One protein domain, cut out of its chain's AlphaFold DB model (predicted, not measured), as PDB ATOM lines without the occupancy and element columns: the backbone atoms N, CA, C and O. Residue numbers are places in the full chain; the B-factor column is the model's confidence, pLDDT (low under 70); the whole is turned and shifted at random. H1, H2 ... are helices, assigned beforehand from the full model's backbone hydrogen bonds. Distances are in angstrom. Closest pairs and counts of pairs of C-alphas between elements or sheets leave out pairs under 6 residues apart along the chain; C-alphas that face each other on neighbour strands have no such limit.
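AT A GLANCE: This is residues 301 to 424 of the 424 residues of the protein "Reverse transcriptase (RNA-dependent DNA polymerase)" of Clostridium sp. CAG:510 (UniProt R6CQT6). Three long helices, H1, H2 and H4, lie side by side in an up-and-down bundle, each running against the one before it. At one end of the bundle H3 meets the end of H2, and H7 packs on the beginning of H4 and points away; H5 packs near the other end of H4. The printed part has 124 residues with seven named helices, H1 to H7, and no named strand: all helix. It is compact, with a radius of gyration of the C-alphas of 15.4 A and spans of 51 by 35 by 29 A.

IN THESE COORDINATES: Find C-alpha 301 at (150.491, 173.950, 204.000); from there H1 runs 32.7 A to residue 323. Next come H2, residues 333 to 348, 22.2 A, and H3, residues 359 to 363. H4, residues 371 to 389, runs 27.8 A from (144.727, 168.932, 195.660). Then find H5, residues 394 to 398, H6, residues 401 to 406, and H7, residues 412 to 422, 15.3 A, ending at (131.688, 153.505, 200.834).

HOW THE PARTS SIT: Start at the hub, H4. It touches H1 at C-alphas Leu 387 and Tyr 319, the closest, 5.7 A; the tilt is shallow, 13 degrees, the same way. With residues 384 to 388 alone it touches H2, at 23 degrees, a shallow tilt, opposite ways; the closest C-alphas, Val 384 and Ala 337, are 5.6 A apart. H1 and H2 form a hairpin. H6 is close to H4 but not clearly touching: C-alphas Ile 404 and Val 384, the closest, are 7.6 A apart. Every O i to N i+4 pair is within hydrogen-bond range in H1, H2, H3, H6 and H7; H4 has 13 of 15, and H5 has 0 of 1 but 2 of 2 O i to N i+3.

THE WHOLE: The C-alphas of Gly 326 and Arg 424 are farthest apart, 53.3 A. The printed part has no cut and no long link. Look for pLDDT under 70 at residues 325 to 329, 351 to 357 and 424.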
ATOM      1  N   GLU A 301     149.083 173.953 204.398       93.75
ATOM      2  CA  GLU A 301     150.491 173.950 204.000       93.75
ATOM      3  C   GLU A 301     151.379 173.420 205.135       93.75
ATOM      4  O   GLU A 301     152.353 172.687 204.916       93.75
ATOM      5  N   ALA A 302     151.005 173.684 206.391       90.94
ATOM      6  CA  ALA A 302     151.666 173.096 207.548       90.94
ATOM      7  C   ALA A 302     151.573 171.555 207.572       90.94
ATOM      8  O   ALA A 302     152.582 170.886 207.848       90.94
ATOM      9  N   ALA A 303     150.401 170.974 207.286       92.94
ATOM     10  CA  ALA A 303     150.208 169.524 207.213       92.94
ATOM     11  C   ALA A 303     150.991 168.909 206.042       92.94
ATOM     12  O   ALA A 303     151.737 167.938 206.247       92.94
ATOM     13  N   LEU A 304     150.912 169.524 204.856       95.56
ATOM     14  CA  LEU A 304     151.667 169.131 203.664       95.56
ATOM     15  C   LEU A 304     153.170 169.103 203.942       95.56
ATOM     16  O   LEU A 304     153.828 168.071 203.775       95.56
ATOM     17  N   ARG A 305     153.720 170.210 204.447       94.94
ATOM     18  CA  ARG A 305     155.143 170.344 204.784       94.94
ATOM     19  C   ARG A 305     155.593 169.292 205.796       94.94
ATOM     20  O   ARG A 305     156.652 168.680 205.627       94.94
ATOM     21  N   LYS A 306     154.797 169.030 206.840       91.44
ATOM     22  CA  LYS A 306     155.107 167.996 207.846       91.44
ATOM     23  C   LYS A 306     155.185 166.602 207.224       91.44
ATOM     24  O   LYS A 306     156.095 165.848 207.582       91.44
ATOM     25  N   MET A 307     154.267 166.252 206.324       94.31
ATOM     26  CA  MET A 307     154.270 164.942 205.673       94.31
ATOM     27  C   MET A 307     155.415 164.809 204.664       94.31
ATOM     28  O   MET A 307     156.187 163.851 204.741       94.31
ATOM     29  N   LYS A 308     155.623 165.821 203.813       96.06
ATOM     30  CA  LYS A 308     156.753 165.890 202.871       96.06
ATOM     31  C   LYS A 308     158.104 165.733 203.578       96.06
ATOM     32  O   LYS A 308     158.957 164.961 203.138       96.06
ATOM     33  N   ASN A 309     158.286 166.368 204.736       95.06
ATOM     34  CA  ASN A 309     159.505 166.217 205.534       95.06
ATOM     35  C   ASN A 309     159.717 164.785 206.050       95.06
ATOM     36  O   ASN A 309     160.853 164.308 206.081       95.06
ATOM     37  N   LYS A 310     158.646 164.073 206.430       94.19
ATOM     38  CA  LYS A 310     158.731 162.659 206.835       94.19
ATOM     39  C   LYS A 310     159.151 161.780 205.655       94.19
ATOM     40  O   LYS A 310     160.057 160.961 205.821       94.19
ATOM     41  N   ILE A 311     158.544 161.984 204.481       97.00
ATOM     42  CA  ILE A 311     158.877 161.262 203.238       97.00
ATOM     43  C   ILE A 311     160.354 161.456 202.904       97.00
ATOM     44  O   ILE A 311     161.103 160.482 202.830       97.00
ATOM     45  N   LYS A 312     160.794 162.716 202.814       97.25
ATOM     46  CA  LYS A 312     162.178 163.084 202.499       97.25
ATOM     47  C   LYS A 312     163.182 162.420 203.439       97.25
ATOM     48  O   LYS A 312     164.129 161.783 202.983       97.25
ATOM     49  N   ARG A 313     162.974 162.534 204.757       95.62
ATOM     50  CA  ARG A 313     163.889 161.955 205.756       95.62
ATOM     51  C   ARG A 313     163.982 160.437 205.638       95.62
ATOM     52  O   ARG A 313     165.087 159.900 205.670       95.62
ATOM     53  N   LYS A 314     162.847 159.748 205.479       96.00
ATOM     54  CA  LYS A 314     162.827 158.288 205.331       96.00
ATOM     55  C   LYS A 314     163.508 157.851 204.034       96.00
ATOM     56  O   LYS A 314     164.319 156.932 204.077       96.00
ATOM     57  N   ALA A 315     163.237 158.520 202.916       97.31
ATOM     58  CA  ALA A 315     163.861 158.208 201.635       97.31
ATOM     59  C   ALA A 315     165.384 158.428 201.663       97.31
ATOM     60  O   ALA A 315     166.135 157.550 201.254       97.31
ATOM     61  N   HIS A 316     165.863 159.539 202.234       96.12
ATOM     62  CA  HIS A 316     167.303 159.783 202.394       96.12
ATOM     63  C   HIS A 316     167.969 158.746 203.310       96.12
ATOM     64  O   HIS A 316     169.083 158.308 203.028       96.12
ATOM     65  N   LEU A 317     167.303 158.328 204.393       94.62
ATOM     66  CA  LEU A 317     167.794 157.252 205.257       94.62
ATOM     67  C   LEU A 317     167.949 155.936 204.481       94.62
ATOM     68  O   LEU A 317     168.961 155.259 204.636       94.62
ATOM     69  N   LEU A 318     166.958 155.573 203.664       95.00
ATOM     70  CA  LEU A 318     166.993 154.351 202.859       95.00
ATOM     71  C   LEU A 318     168.080 154.424 201.785       95.00
ATOM     72  O   LEU A 318     168.882 153.503 201.691       95.00
ATOM     73  N   TYR A 319     168.196 155.547 201.075       94.44
ATOM     74  CA  TYR A 319     169.266 155.758 200.101       94.44
ATOM     75  C   TYR A 319     170.662 155.632 200.728       94.44
ATOM     76  O   TYR A 319     171.535 154.961 200.189       94.44
ATOM     77  N   ARG A 320     170.875 156.200 201.926       92.12
ATOM     78  CA  ARG A 320     172.139 156.020 202.666       92.12
ATOM     79  C   ARG A 320     172.423 154.551 202.973       92.12
ATOM     80  O   ARG A 320     173.573 154.145 202.907       92.12
ATOM     81  N   ARG A 321     171.398 153.749 203.282       89.94
ATOM     82  CA  ARG A 321     171.549 152.302 203.514       89.94
ATOM     83  C   ARG A 321     171.885 151.526 202.239       89.94
ATOM     84  O   ARG A 321     172.635 150.568 202.339       89.94
ATOM     85  N   GLN A 322     171.413 151.958 201.067       90.50
ATOM     86  CA  GLN A 322     171.836 151.381 199.778       90.50
ATOM     87  C   GLN A 322     173.330 151.616 199.496       90.50
ATOM     88  O   GLN A 322     173.947 150.863 198.754       90.50
ATOM     89  N   LYS A 323     173.907 152.687 200.057       85.56
ATOM     90  CA  LYS A 323     175.313 153.081 199.863       85.56
ATOM     91  C   LYS A 323     176.247 152.651 200.995       85.56
ATOM     92  O   LYS A 323     177.452 152.850 200.883       85.56
ATOM     93  N   ASN A 324     175.714 152.128 202.097       77.31
ATOM     94  CA  ASN A 324     176.517 151.807 203.268       77.31
ATOM     95  C   ASN A 324     177.104 150.394 203.144       77.31
ATOM     96  O   ASN A 324     176.457 149.422 203.521       77.31
ATOM     97  N   ASN A 325     178.337 150.303 202.645       58.00
ATOM     98  CA  ASN A 325     179.065 149.046 202.421       58.00
ATOM     99  C   ASN A 325     179.568 148.363 203.715       58.00
ATOM    100  O   ASN A 325     180.206 147.321 203.639       58.00
ATOM    101  N   GLY A 326     179.317 148.940 204.900       59.19
ATOM    102  CA  GLY A 326     179.880 148.483 206.182       59.19
ATOM    103  C   GLY A 326     179.013 147.534 207.026       59.19
ATOM    104  O   GLY A 326     179.409 147.198 208.138       59.19
ATOM    105  N   LYS A 327     177.821 147.124 206.567       61.22
ATOM    106  CA  LYS A 327     176.995 146.075 207.209       61.22
ATOM    107  C   LYS A 327     176.516 145.080 206.150       61.22
ATOM    108  O   LYS A 327     176.272 145.490 205.021       61.22
ATOM    109  N   ASN A 328     176.376 143.805 206.532       58.22
ATOM    110  CA  ASN A 328     175.966 142.705 205.652       58.22
ATOM    111  C   ASN A 328     174.788 143.099 204.735       58.22
ATOM    112  O   ASN A 328     173.702 143.408 205.217       58.22
ATOM    113  N   MET A 329     175.068 143.062 203.428       66.62
ATOM    114  CA  MET A 329     174.204 143.269 202.257       66.62
ATOM    115  C   MET A 329     173.495 144.645 202.135       66.62
ATOM    116  O   MET A 329     172.540 144.927 202.863       66.62
ATOM    117  N   PRO A 330     173.911 145.519 201.191       81.31
ATOM    118  CA  PRO A 330     173.226 146.784 200.931       81.31
ATOM    119  C   PRO A 330     171.824 146.544 200.358       81.31
ATOM    120  O   PRO A 330     171.606 145.614 199.586       81.31
ATOM    121  N   LEU A 331     170.878 147.423 200.702       87.56
ATOM    122  CA  LEU A 331     169.524 147.349 200.148       87.56
ATOM    123  C   LEU A 331     169.537 147.632 198.642       87.56
ATOM    124  O   LEU A 331     170.141 148.605 198.186       87.56
ATOM    125  N   THR A 332     168.771 146.853 197.891       93.12
ATOM    126  CA  THR A 332     168.436 147.138 196.493       93.12
ATOM    127  C   THR A 332     167.491 148.342 196.376       93.12
ATOM    128  O   THR A 332     166.942 148.868 197.362       93.12
ATOM    129  N   PHE A 333     167.284 148.814 195.142       93.69
ATOM    130  CA  PHE A 333     166.271 149.826 194.844       93.69
ATOM    131  C   PHE A 333     164.875 149.325 195.221       93.69
ATOM    132  O   PHE A 333     164.142 150.017 195.928       93.69
ATOM    133  N   GLU A 334     164.544 148.113 194.795       95.81
ATOM    134  CA  GLU A 334     163.241 147.481 194.941       95.81
ATOM    135  C   GLU A 334     162.905 147.266 196.423       95.81
ATOM    136  O   GLU A 334     161.809 147.614 196.864       95.81
ATOM    137  N   GLU A 335     163.853 146.778 197.229       94.94
ATOM    138  CA  GLU A 335     163.675 146.652 198.683       94.94
ATOM    139  C   GLU A 335     163.464 148.012 199.349       94.94
ATOM    140  O   GLU A 335     162.537 148.186 200.143       94.94
ATOM    141  N   SER A 336     164.281 149.008 199.002       96.19
ATOM    142  CA  SER A 336     164.162 150.355 199.571       96.19
ATOM    143  C   SER A 336     162.826 151.008 199.209       96.19
ATOM    144  O   SER A 336     162.182 151.613 200.069       96.19
ATOM    145  N   ALA A 337     162.379 150.859 197.961       97.44
ATOM    146  CA  ALA A 337     161.094 151.356 197.493       97.44
ATOM    147  C   ALA A 337     159.932 150.673 198.228       97.44
ATOM    148  O   ALA A 337     159.081 151.375 198.779       97.44
ATOM    149  N   ARG A 338     159.938 149.336 198.351       97.56
ATOM    150  CA  ARG A 338     158.933 148.592 199.135       97.56
ATOM    151  C   ARG A 338     158.904 149.037 200.595       97.56
ATOM    152  O   ARG A 338     157.828 149.251 201.145       97.56
ATOM    153  N   ILE A 339     160.064 149.240 201.228       96.94
ATOM    154  CA  ILE A 339     160.134 149.719 202.619       96.94
ATOM    155  C   ILE A 339     159.548 151.130 202.742       96.94
ATOM    156  O   ILE A 339     158.816 151.405 203.699       96.94
ATOM    157  N   LEU A 340     159.863 152.037 201.811       97.62
ATOM    158  CA  LEU A 340     159.317 153.394 201.806       97.62
ATOM    159  C   LEU A 340     157.791 153.361 201.663       97.62
ATOM    160  O   LEU A 340     157.094 153.927 202.505       97.62
ATOM    161  N   LEU A 341     157.286 152.652 200.652       97.44
ATOM    162  CA  LEU A 341     155.860 152.527 200.362       97.44
ATOM    163  C   LEU A 341     155.109 151.868 201.518       97.44
ATOM    164  O   LEU A 341     154.161 152.454 202.027       97.44
ATOM    165  N   LYS A 342     155.594 150.736 202.042       95.19
ATOM    166  CA  LYS A 342     155.012 150.080 203.223       95.19
ATOM    167  C   LYS A 342     154.969 151.014 204.435       95.19
ATOM    168  O   LYS A 342     153.971 151.046 205.145       95.19
ATOM    169  N   THR A 343     156.016 151.814 204.660       93.94
ATOM    170  CA  THR A 343     156.047 152.790 205.767       93.94
ATOM    171  C   THR A 343     154.939 153.838 205.631       93.94
ATOM    172  O   THR A 343     154.310 154.195 206.629       93.94
ATOM    173  N   PHE A 344     154.714 154.360 204.423       94.25
ATOM    174  CA  PHE A 344     153.727 155.417 204.198       94.25
ATOM    175  C   PHE A 344     152.311 154.887 204.033       94.25
ATOM    176  O   PHE A 344     151.420 155.468 204.635       94.25
ATOM    177  N   ASN A 345     152.111 153.740 203.387       93.62
ATOM    178  CA  ASN A 345     150.833 153.033 203.424       93.62
ATOM    179  C   ASN A 345     150.425 152.748 204.871       93.62
ATOM    180  O   ASN A 345     149.285 153.013 205.238       93.62
ATOM    181  N   ARG A 346     151.377 152.323 205.721       88.31
ATOM    182  CA  ARG A 346     151.110 152.122 207.149       88.31
ATOM    183  C   ARG A 346     150.700 153.399 207.870       88.31
ATOM    184  O   ARG A 346     149.802 153.410 208.695       88.31
ATOM    185  N   LYS A 347     151.374 154.504 207.560       89.69
ATOM    186  CA  LYS A 347     151.073 155.810 208.156       89.69
ATOM    187  C   LYS A 347     149.743 156.397 207.665       89.69
ATOM    188  O   LYS A 347     149.109 157.124 208.428       89.69
ATOM    189  N   TYR A 348     149.388 156.155 206.408       91.62
ATOM    190  CA  TYR A 348     148.199 156.712 205.782       91.62
ATOM    191  C   TYR A 348     146.952 155.899 206.091       91.62
ATOM    192  O   TYR A 348     145.985 156.500 206.538       91.62
ATOM    193  N   PHE A 349     147.003 154.580 205.895       87.44
ATOM    194  CA  PHE A 349     145.813 153.735 205.771       87.44
ATOM    195  C   PHE A 349     145.735 152.587 206.772       87.44
ATOM    196  O   PHE A 349     144.649 152.084 207.012       87.44
ATOM    197  N   ASP A 350     146.869 152.097 207.264       74.31
ATOM    198  CA  ASP A 350     146.897 150.800 207.937       74.31
ATOM    199  C   ASP A 350     146.351 150.874 209.359       74.31
ATOM    200  O   ASP A 350     146.831 151.642 210.196       74.31
ATOM    201  N   GLU A 351     145.375 150.010 209.598       60.03
ATOM    202  CA  GLU A 351     144.731 149.760 210.881       60.03
ATOM    203  C   GLU A 351     145.445 148.636 211.663       60.03
ATOM    204  O   GLU A 351     145.088 148.341 212.802       60.03
ATOM    205  N   ALA A 352     146.470 147.988 211.090       44.41
ATOM    206  CA  ALA A 352     147.009 146.752 211.643       44.41
ATOM    207  C   ALA A 352     147.977 146.923 212.842       44.41
ATOM    208  O   ALA A 352     149.069 147.512 212.774       44.41
ATOM    209  N   GLU A 353     147.533 146.260 213.917       44.06
ATOM    210  CA  GLU A 353     148.167 145.815 215.174       44.06
ATOM    211  C   GLU A 353     148.344 146.805 216.327       44.06
ATOM    212  O   GLU A 353     148.595 146.393 217.460       44.06
ATOM    213  N   GLU A 354     148.118 148.087 216.100       44.81
ATOM    214  CA  GLU A 354     148.067 149.083 217.165       44.81
ATOM    215  C   GLU A 354     146.973 150.060 216.767       44.81
ATOM    216  O   GLU A 354     147.232 150.811 215.830       44.81
ATOM    217  N   ASP A 355     145.805 150.020 217.423       48.72
ATOM    218  CA  ASP A 355     144.659 150.942 217.310       48.72
ATOM    219  C   ASP A 355     145.094 152.421 217.342       48.72
ATOM    220  O   ASP A 355     144.955 153.153 218.323       48.72
ATOM    221  N   ARG A 356     145.742 152.855 216.265       49.59
ATOM    222  CA  ARG A 356     146.370 154.152 216.097       49.59
ATOM    223  C   ARG A 356     145.509 154.904 215.125       49.59
ATOM    224  O   ARG A 356     145.356 154.512 213.976       49.59
ATOM    225  N   PHE A 357     145.029 156.039 215.596       57.44
ATOM    226  CA  PHE A 357     144.429 157.075 214.785       57.44
ATOM    227  C   PHE A 357     145.254 157.322 213.500       57.44
ATOM    228  O   PHE A 357     146.369 157.860 213.556       57.44
ATOM    229  N   THR A 358     144.750 156.853 212.352       76.69
ATOM    230  CA  THR A 358     145.457 156.904 211.064       76.69
ATOM    231  C   THR A 358     145.341 158.286 210.432       76.69
ATOM    232  O   THR A 358     144.431 159.065 210.721       76.69
ATOM    233  N   TRP A 359     146.294 158.626 209.561       89.06
ATOM    234  CA  TRP A 359     146.296 159.937 208.913       89.06
ATOM    235  C   TRP A 359     145.054 160.124 208.025       89.06
ATOM    236  O   TRP A 359     144.460 161.198 208.057       89.06
ATOM    237  N   SER A 360     144.613 159.090 207.296       90.69
ATOM    238  CA  SER A 360     143.381 159.160 206.499       90.69
ATOM    239  C   SER A 360     142.142 159.394 207.367       90.69
ATOM    240  O   SER A 360     141.342 160.259 207.031       90.69
ATOM    241  N   ARG A 361     142.018 158.724 208.522       86.38
ATOM    242  CA  ARG A 361     140.878 158.887 209.443       86.38
ATOM    243  C   ARG A 361     140.745 160.303 210.004       86.38
ATOM    244  O   ARG A 361     139.639 160.717 210.330       86.38
ATOM    245  N   TRP A 362     141.844 161.054 210.098       89.81
ATOM    246  CA  TRP A 362     141.798 162.479 210.441       89.81
ATOM    247  C   TRP A 362     141.322 163.348 209.282       89.81
ATOM    248  O   TRP A 362     140.457 164.196 209.465       89.81
ATOM    249  N   PHE A 363     141.925 163.179 208.102       94.12
ATOM    250  CA  PHE A 363     141.753 164.129 207.005       94.12
ATOM    251  C   PHE A 363     140.542 163.805 206.125       94.12
ATOM    252  O   PHE A 363     139.768 164.705 205.814       94.12
ATOM    253  N   PHE A 364     140.336 162.543 205.747       94.00
ATOM    254  CA  PHE A 364     139.301 162.153 204.782       94.00
ATOM    255  C   PHE A 364     137.890 162.617 205.174       94.00
ATOM    256  O   PHE A 364     137.220 163.171 204.304       94.00
ATOM    257  N   PRO A 365     137.454 162.513 206.450       92.12
ATOM    258  CA  PRO A 365     136.115 162.950 206.846       92.12
ATOM    259  C   PRO A 365     135.819 164.440 206.667       92.12
ATOM    260  O   PRO A 365     134.650 164.821 206.700       92.12
ATOM    261  N   VAL A 366     136.857 165.265 206.520       93.69
ATOM    262  CA  VAL A 366     136.771 166.731 206.536       93.69
ATOM    263  C   VAL A 366     137.066 167.337 205.157       93.69
ATOM    264  O   VAL A 366     136.570 168.412 204.837       93.69
ATOM    265  N   LEU A 367     137.857 166.655 204.321       93.88
ATOM    266  CA  LEU A 367     138.250 167.153 202.999       93.88
ATOM    267  C   LEU A 367     137.066 167.229 202.028       93.88
ATOM    268  O   LEU A 367     136.325 166.254 201.855       93.88
ATOM    269  N   THR A 368     136.969 168.339 201.296       91.69
ATOM    270  CA  THR A 368     136.038 168.492 200.164       91.69
ATOM    271  C   THR A 368     136.747 168.441 198.809       91.69
ATOM    272  O   THR A 368     136.120 168.066 197.818       91.69
ATOM    273  N   CYS A 369     138.059 168.697 198.771       90.19
ATOM    274  CA  CYS A 369     138.917 168.566 197.589       90.19
ATOM    275  C   CYS A 369     140.165 167.707 197.857       90.19
ATOM    276  O   CYS A 369     140.449 167.308 198.987       90.19
ATOM    277  N   THR A 370     140.909 167.391 196.793       95.06
ATOM    278  CA  THR A 370     142.026 166.431 196.833       95.06
ATOM    279  C   THR A 370     143.364 167.010 196.366       95.06
ATOM    280  O   THR A 370     144.295 166.239 196.129       95.06
ATOM    281  N   ASP A 371     143.505 168.330 196.219       95.75
ATOM    282  CA  ASP A 371     144.727 168.932 195.660       95.75
ATOM    283  C   ASP A 371     145.929 168.663 196.570       95.75
ATOM    284  O   ASP A 371     147.013 168.289 196.109       95.75
ATOM    285  N   GLY A 372     145.738 168.784 197.885       96.69
ATOM    286  CA  GLY A 372     146.736 168.419 198.882       96.69
ATOM    287  C   GLY A 372     147.118 166.937 198.825       96.69
ATOM    288  O   GLY A 372     148.308 166.605 198.888       96.69
ATOM    289  N   LEU A 373     146.141 166.041 198.649       97.62
ATOM    290  CA  LEU A 373     146.388 164.601 198.497       97.62
ATOM    291  C   LEU A 373     147.216 164.311 197.239       97.62
ATOM    292  O   LEU A 373     148.237 163.625 197.326       97.62
ATOM    293  N   ALA A 374     146.854 164.909 196.101       98.12
ATOM    294  CA  ALA A 374     147.582 164.777 194.841       98.12
ATOM    295  C   ALA A 374     149.026 165.300 194.953       98.12
ATOM    296  O   ALA A 374     149.972 164.655 194.489       98.12
ATOM    297  N   LYS A 375     149.231 166.431 195.648       98.12
ATOM    298  CA  LYS A 375     150.570 166.968 195.951       98.12
ATOM    299  C   LYS A 375     151.408 165.989 196.785       98.12
ATOM    300  O   LYS A 375     152.620 165.907 196.575       98.12
ATOM    301  N   LEU A 376     150.813 165.277 197.747       97.88
ATOM    302  CA  LEU A 376     151.519 164.271 198.553       97.88
ATOM    303  C   LEU A 376     151.835 163.005 197.757       97.88
ATOM    304  O   LEU A 376     152.959 162.508 197.864       97.88
ATOM    305  N   ASP A 377     150.893 162.530 196.945       98.00
ATOM    306  CA  ASP A 377     151.075 161.397 196.039       98.00
ATOM    307  C   ASP A 377     152.246 161.649 195.079       98.00
ATOM    308  O   ASP A 377     153.226 160.897 195.066       98.00
ATOM    309  N   ALA A 378     152.221 162.776 194.360       97.75
ATOM    310  CA  ALA A 378     153.293 163.168 193.448       97.75
ATOM    311  C   ALA A 378     154.652 163.272 194.163       97.75
ATOM    312  O   ALA A 378     155.681 162.817 193.652       97.75
ATOM    313  N   TYR A 379     154.667 163.827 195.380       98.12
ATOM    314  CA  TYR A 379     155.886 163.966 196.169       98.12
ATOM    315  C   TYR A 379     156.443 162.609 196.623       98.12
ATOM    316  O   TYR A 379     157.649 162.381 196.502       98.12
ATOM    317  N   LEU A 380     155.596 161.685 197.090       98.12
ATOM    318  CA  LEU A 380     156.010 160.329 197.457       98.12
ATOM    319  C   LEU A 380     156.586 159.578 196.252       98.12
ATOM    320  O   LEU A 380     157.694 159.047 196.348       98.12
ATOM    321  N   LEU A 381     155.900 159.607 195.106       97.88
ATOM    322  CA  LEU A 381     156.374 158.998 193.858       97.88
ATOM    323  C   LEU A 381     157.727 159.577 193.421       97.88
ATOM    324  O   LEU A 381     158.624 158.837 193.010       97.88
ATOM    325  N   SER A 382     157.921 160.893 193.569       97.69
ATOM    326  CA  SER A 382     159.209 161.534 193.278       97.69
ATOM    327  C   SER A 382     160.349 161.005 194.161       97.69
ATOM    328  O   SER A 382     161.483 160.881 193.692       97.69
ATOM    329  N   TYR A 383     160.056 160.645 195.417       98.19
ATOM    330  CA  TYR A 383     161.034 160.091 196.353       98.19
ATOM    331  C   TYR A 383     161.251 158.588 196.197       98.19
ATOM    332  O   TYR A 383     162.352 158.117 196.468       98.19
ATOM    333  N   VAL A 384     160.261 157.842 195.704       97.81
ATOM    334  CA  VAL A 384     160.492 156.474 195.219       97.81
ATOM    335  C   VAL A 384     161.492 156.525 194.067       97.81
ATOM    336  O   VAL A 384     162.531 155.883 194.127       97.81
ATOM    337  N   ARG A 385     161.253 157.384 193.072       97.31
ATOM    338  CA  ARG A 385     162.163 157.608 191.938       97.31
ATOM    339  C   ARG A 385     163.565 158.058 192.361       97.31
ATOM    340  O   ARG A 385     164.556 157.580 191.812       97.31
ATOM    341  N   PHE A 386     163.662 158.925 193.368       97.31
ATOM    342  CA  PHE A 386     164.937 159.335 193.967       97.31
ATOM    343  C   PHE A 386     165.768 158.144 194.463       97.31
ATOM    344  O   PHE A 386     166.982 158.164 194.300       97.31
ATOM    345  N   LEU A 387     165.156 157.086 195.008       96.06
ATOM    346  CA  LEU A 387     165.897 155.919 195.511       96.06
ATOM    347  C   LEU A 387     166.670 155.163 194.423       96.06
ATOM    348  O   LEU A 387     167.538 154.366 194.760       96.06
ATOM    349  N   LYS A 388     166.378 155.380 193.133       93.12
ATOM    350  CA  LYS A 388     167.125 154.738 192.043       93.12
ATOM    351  C   LYS A 388     168.481 155.402 191.807       93.12
ATOM    352  O   LYS A 388     169.440 154.727 191.448       93.12
ATOM    353  N   THR A 389     168.568 156.720 191.986       91.81
ATOM    354  CA  THR A 389     169.720 157.518 191.522       91.81
ATOM    355  C   THR A 389     170.323 158.433 192.584       91.81
ATOM    356  O   THR A 389     171.470 158.851 192.452       91.81
ATOM    357  N   GLY A 390     169.592 158.737 193.656       92.56
ATOM    358  CA  GLY A 390     169.982 159.700 194.689       92.56
ATOM    359  C   GLY A 390     169.861 161.162 194.269       92.56
ATOM    360  O   GLY A 390     170.377 162.038 194.959       92.56
ATOM    361  N   ARG A 391     169.221 161.446 193.129       92.50
ATOM    362  CA  ARG A 391     169.024 162.802 192.594       92.50
ATOM    363  C   ARG A 391     167.603 162.946 192.068       92.50
ATOM    364  O   ARG A 391     167.004 161.959 191.653       92.50
ATOM    365  N   HIS A 392     167.063 164.161 192.042       92.88
ATOM    366  CA  HIS A 392     165.796 164.449 191.364       92.88
ATOM    367  C   HIS A 392     166.089 164.999 189.962       92.88
ATOM    368  O   HIS A 392     166.567 166.120 189.836       92.88
ATOM    369  N   TYR A 393     165.834 164.212 188.913       91.94
ATOM    370  CA  TYR A 393     165.980 164.654 187.520       91.94
ATOM    371  C   TYR A 393     165.075 163.846 186.575       91.94
ATOM    372  O   TYR A 393     164.562 162.787 186.948       91.94
ATOM    373  N   LYS A 394     164.887 164.339 185.341       87.69
ATOM    374  CA  LYS A 394     163.936 163.779 184.359       87.69
ATOM    375  C   LYS A 394     164.198 162.308 183.998       87.69
ATOM    376  O   LYS A 394     163.251 161.572 183.749       87.69
ATOM    377  N   GLY A 395     165.446 161.836 184.034       83.81
ATOM    378  CA  GLY A 395     165.765 160.439 183.705       83.81
ATOM    379  C   GLY A 395     165.195 159.412 184.690       83.81
ATOM    380  O   GLY A 395     165.011 158.255 184.320       83.81
ATOM    381  N   ASN A 396     164.821 159.817 185.910       89.12
ATOM    382  CA  ASN A 396     164.197 158.902 186.867       89.12
ATOM    383  C   ASN A 396     162.786 158.448 186.459       89.12
ATOM    384  O   ASN A 396     162.287 157.475 187.020       89.12
ATOM    385  N   TYR A 397     162.135 159.125 185.508       90.50
ATOM    386  CA  TYR A 397     160.825 158.712 184.992       90.50
ATOM    387  C   TYR A 397     160.878 157.406 184.185       90.50
ATOM    388  O   TYR A 397     159.828 156.844 183.892       90.50
ATOM    389  N   ARG A 398     162.081 156.875 183.910       90.88
ATOM    390  CA  ARG A 398     162.267 155.489 183.449       90.88
ATOM    391  C   ARG A 398     161.702 154.462 184.431       90.88
ATOM    392  O   ARG A 398     161.294 153.401 183.993       90.88
ATOM    393  N   VAL A 399     161.651 154.784 185.728       93.19
ATOM    394  CA  VAL A 399     160.863 154.017 186.700       93.19
ATOM    395  C   VAL A 399     159.399 154.428 186.531       93.19
ATOM    396  O   VAL A 399     158.977 155.504 186.996       93.19
ATOM    397  N   ARG A 400     158.646 153.586 185.816       95.06
ATOM    398  CA  ARG A 400     157.263 153.871 185.421       95.06
ATOM    399  C   ARG A 400     156.291 153.746 186.589       95.06
ATOM    400  O   ARG A 400     156.608 153.200 187.646       95.06
ATOM    401  N   TYR A 401     155.098 154.305 186.412       94.88
ATOM    402  CA  TYR A 401     154.066 154.282 187.445       94.88
ATOM    403  C   TYR A 401     153.627 152.849 187.775       94.88
ATOM    404  O   TYR A 401     153.488 152.508 188.947       94.88
ATOM    405  N   GLU A 402     153.490 151.999 186.760       95.50
ATOM    406  CA  GLU A 402     153.088 150.597 186.881       95.50
ATOM    407  C   GLU A 402     154.096 149.799 187.715       95.50
ATOM    408  O   GLU A 402     153.705 149.014 188.577       95.50
ATOM    409  N   GLU A 403     155.392 150.063 187.526       95.12
ATOM    410  CA  GLU A 403     156.465 149.458 188.321       95.12
ATOM    411  C   GLU A 403     156.358 149.875 189.793       95.12
ATOM    412  O   GLU A 403     156.440 149.039 190.689       95.12
ATOM    413  N   ILE A 404     156.107 151.159 190.067       96.38
ATOM    414  CA  ILE A 404     155.934 151.658 191.441       96.38
ATOM    415  C   ILE A 404     154.656 151.088 192.080       96.38
ATOM    416  O   ILE A 404     154.666 150.735 193.262       96.38
ATOM    417  N   LYS A 405     153.574 150.945 191.306       96.38
ATOM    418  CA  LYS A 405     152.326 150.305 191.744       96.38
ATOM    419  C   LYS A 405     152.557 148.836 192.109       96.38
ATOM    420  O   LYS A 405     152.138 148.421 193.186       96.38
ATOM    421  N   ALA A 406     153.309 148.090 191.296       96.44
ATOM    422  CA  ALA A 406     153.690 146.701 191.576       96.44
ATOM    423  C   ALA A 406     154.565 146.548 192.839       96.44
ATOM    424  O   ALA A 406     154.561 145.500 193.482       96.44
ATOM    425  N   LEU A 407     155.280 147.604 193.248       96.38
ATOM    426  CA  LEU A 407     156.024 147.653 194.515       96.38
ATOM    427  C   LEU A 407     155.139 147.974 195.738       96.38
ATOM    428  O   LEU A 407     155.654 148.076 196.854       96.38
ATOM    429  N   GLY A 408     153.822 148.110 195.549       95.44
ATOM    430  CA  GLY A 408     152.835 148.286 196.613       95.44
ATOM    431  C   GLY A 408     152.415 149.733 196.858       95.44
ATOM    432  O   GLY A 408     151.994 150.057 197.965       95.44
ATOM    433  N   TYR A 409     152.550 150.634 195.884       97.06
ATOM    434  CA  TYR A 409     152.057 152.006 196.031       97.06
ATOM    435  C   TYR A 409     150.523 152.064 196.046       97.06
ATOM    436  O   TYR A 409     149.864 151.470 195.194       97.06
ATOM    437  N   ARG A 410     149.974 152.823 197.000       95.56
ATOM    438  CA  ARG A 410     148.547 153.150 197.122       95.56
ATOM    439  C   ARG A 410     148.380 154.668 197.021       95.56
ATOM    440  O   ARG A 410     149.074 155.397 197.730       95.56
ATOM    441  N   SER A 411     147.496 155.131 196.139       96.75
ATOM    442  CA  SER A 411     147.243 156.565 195.929       96.75
ATOM    443  C   SER A 411     146.276 157.105 196.973       96.75
ATOM    444  O   SER A 411     145.176 156.584 197.122       96.75
ATOM    445  N   LEU A 412     146.655 158.193 197.644       96.50
ATOM    446  CA  LEU A 412     145.778 158.909 198.572       96.50
ATOM    447  C   LEU A 412     144.504 159.414 197.892       96.50
ATOM    448  O   LEU A 412     143.438 159.347 198.495       96.50
ATOM    449  N   VAL A 413     144.611 159.916 196.658       97.00
ATOM    450  CA  VAL A 413     143.453 160.420 195.902       97.00
ATOM    451  C   VAL A 413     142.461 159.296 195.615       97.00
ATOM    452  O   VAL A 413     141.276 159.449 195.894       97.00
ATOM    453  N   HIS A 414     142.939 158.162 195.096       95.94
ATOM    454  CA  HIS A 414     142.075 157.015 194.813       95.94
ATOM    455  C   HIS A 414     141.397 156.497 196.090       95.94
ATOM    456  O   HIS A 414     140.180 156.363 196.124       95.94
ATOM    457  N   GLU A 415     142.167 156.314 197.161       95.06
ATOM    458  CA  GLU A 415     141.673 155.812 198.450       95.06
ATOM    459  C   GLU A 415     140.664 156.767 199.108       95.06
ATOM    460  O   GLU A 415     139.722 156.316 199.752       95.06
ATOM    461  N   TYR A 416     140.817 158.084 198.929       94.81
ATOM    462  CA  TYR A 416     139.825 159.061 199.384       94.81
ATOM    463  C   TYR A 416     138.481 158.883 198.671       94.81
ATOM    464  O   TYR A 416     137.439 158.912 199.323       94.81
ATOM    465  N   TYR A 417     138.481 158.685 197.348       94.38
ATOM    466  CA  TYR A 417     137.239 158.488 196.597       94.38
ATOM    467  C   TYR A 417     136.583 157.137 196.889       94.38
ATOM    468  O   TYR A 417     135.364 157.097 197.039       94.38
ATOM    469  N   GLU A 418     137.366 156.068 197.055       93.38
ATOM    470  CA  GLU A 418     136.860 154.773 197.533       93.38
ATOM    471  C   GLU A 418     136.200 154.916 198.912       93.38
ATOM    472  O   GLU A 418     135.044 154.542 199.097       93.38
ATOM    473  N   TRP A 419     136.884 155.556 199.868       91.88
ATOM    474  CA  TRP A 419     136.332 155.821 201.199       91.88
ATOM    475  C   TRP A 419     135.043 156.657 201.142       91.88
ATOM    476  O   TRP A 419     134.069 156.346 201.830       91.88
ATOM    477  N   LYS A 420     135.014 157.702 200.307       87.69
ATOM    478  CA  LYS A 420     133.862 158.605 200.161       87.69
ATOM    479  C   LYS A 420     132.652 157.910 199.541       87.69
ATOM    480  O   LYS A 420     131.529 158.263 199.889       87.69
ATOM    481  N   ASN A 421     132.868 156.954 198.639       88.38
ATOM    482  CA  ASN A 421     131.801 156.161 198.032       88.38
ATOM    483  C   ASN A 421     131.245 155.115 199.004       88.38
ATOM    484  O   ASN A 421     130.038 154.929 199.035       88.38
ATOM    485  N   SER A 422     132.097 154.498 199.826       83.94
ATOM    486  CA  SER A 422     131.688 153.505 200.834       83.94
ATOM    487  C   SER A 422     131.052 154.106 202.094       83.94
ATOM    488  O   SER A 422     130.449 153.383 202.878       83.94
ATOM    489  N   SER A 423     131.231 155.410 202.328       71.81
ATOM    490  CA  SER A 423     130.678 156.131 203.491       71.81
ATOM    491  C   SER A 423     129.344 156.837 203.199       71.81
ATOM    492  O   SER A 423     128.854 157.578 204.051       71.81
ATOM    493  N   ARG A 424     128.816 156.683 201.982       55.34
ATOM    494  CA  ARG A 424     127.487 157.139 201.554       55.34
ATOM    495  C   ARG A 424     126.539 155.960 201.554       55.34
ATOM    496  O   ARG A 424     125.359 156.203 201.877       55.34
TER     497      ARG A 424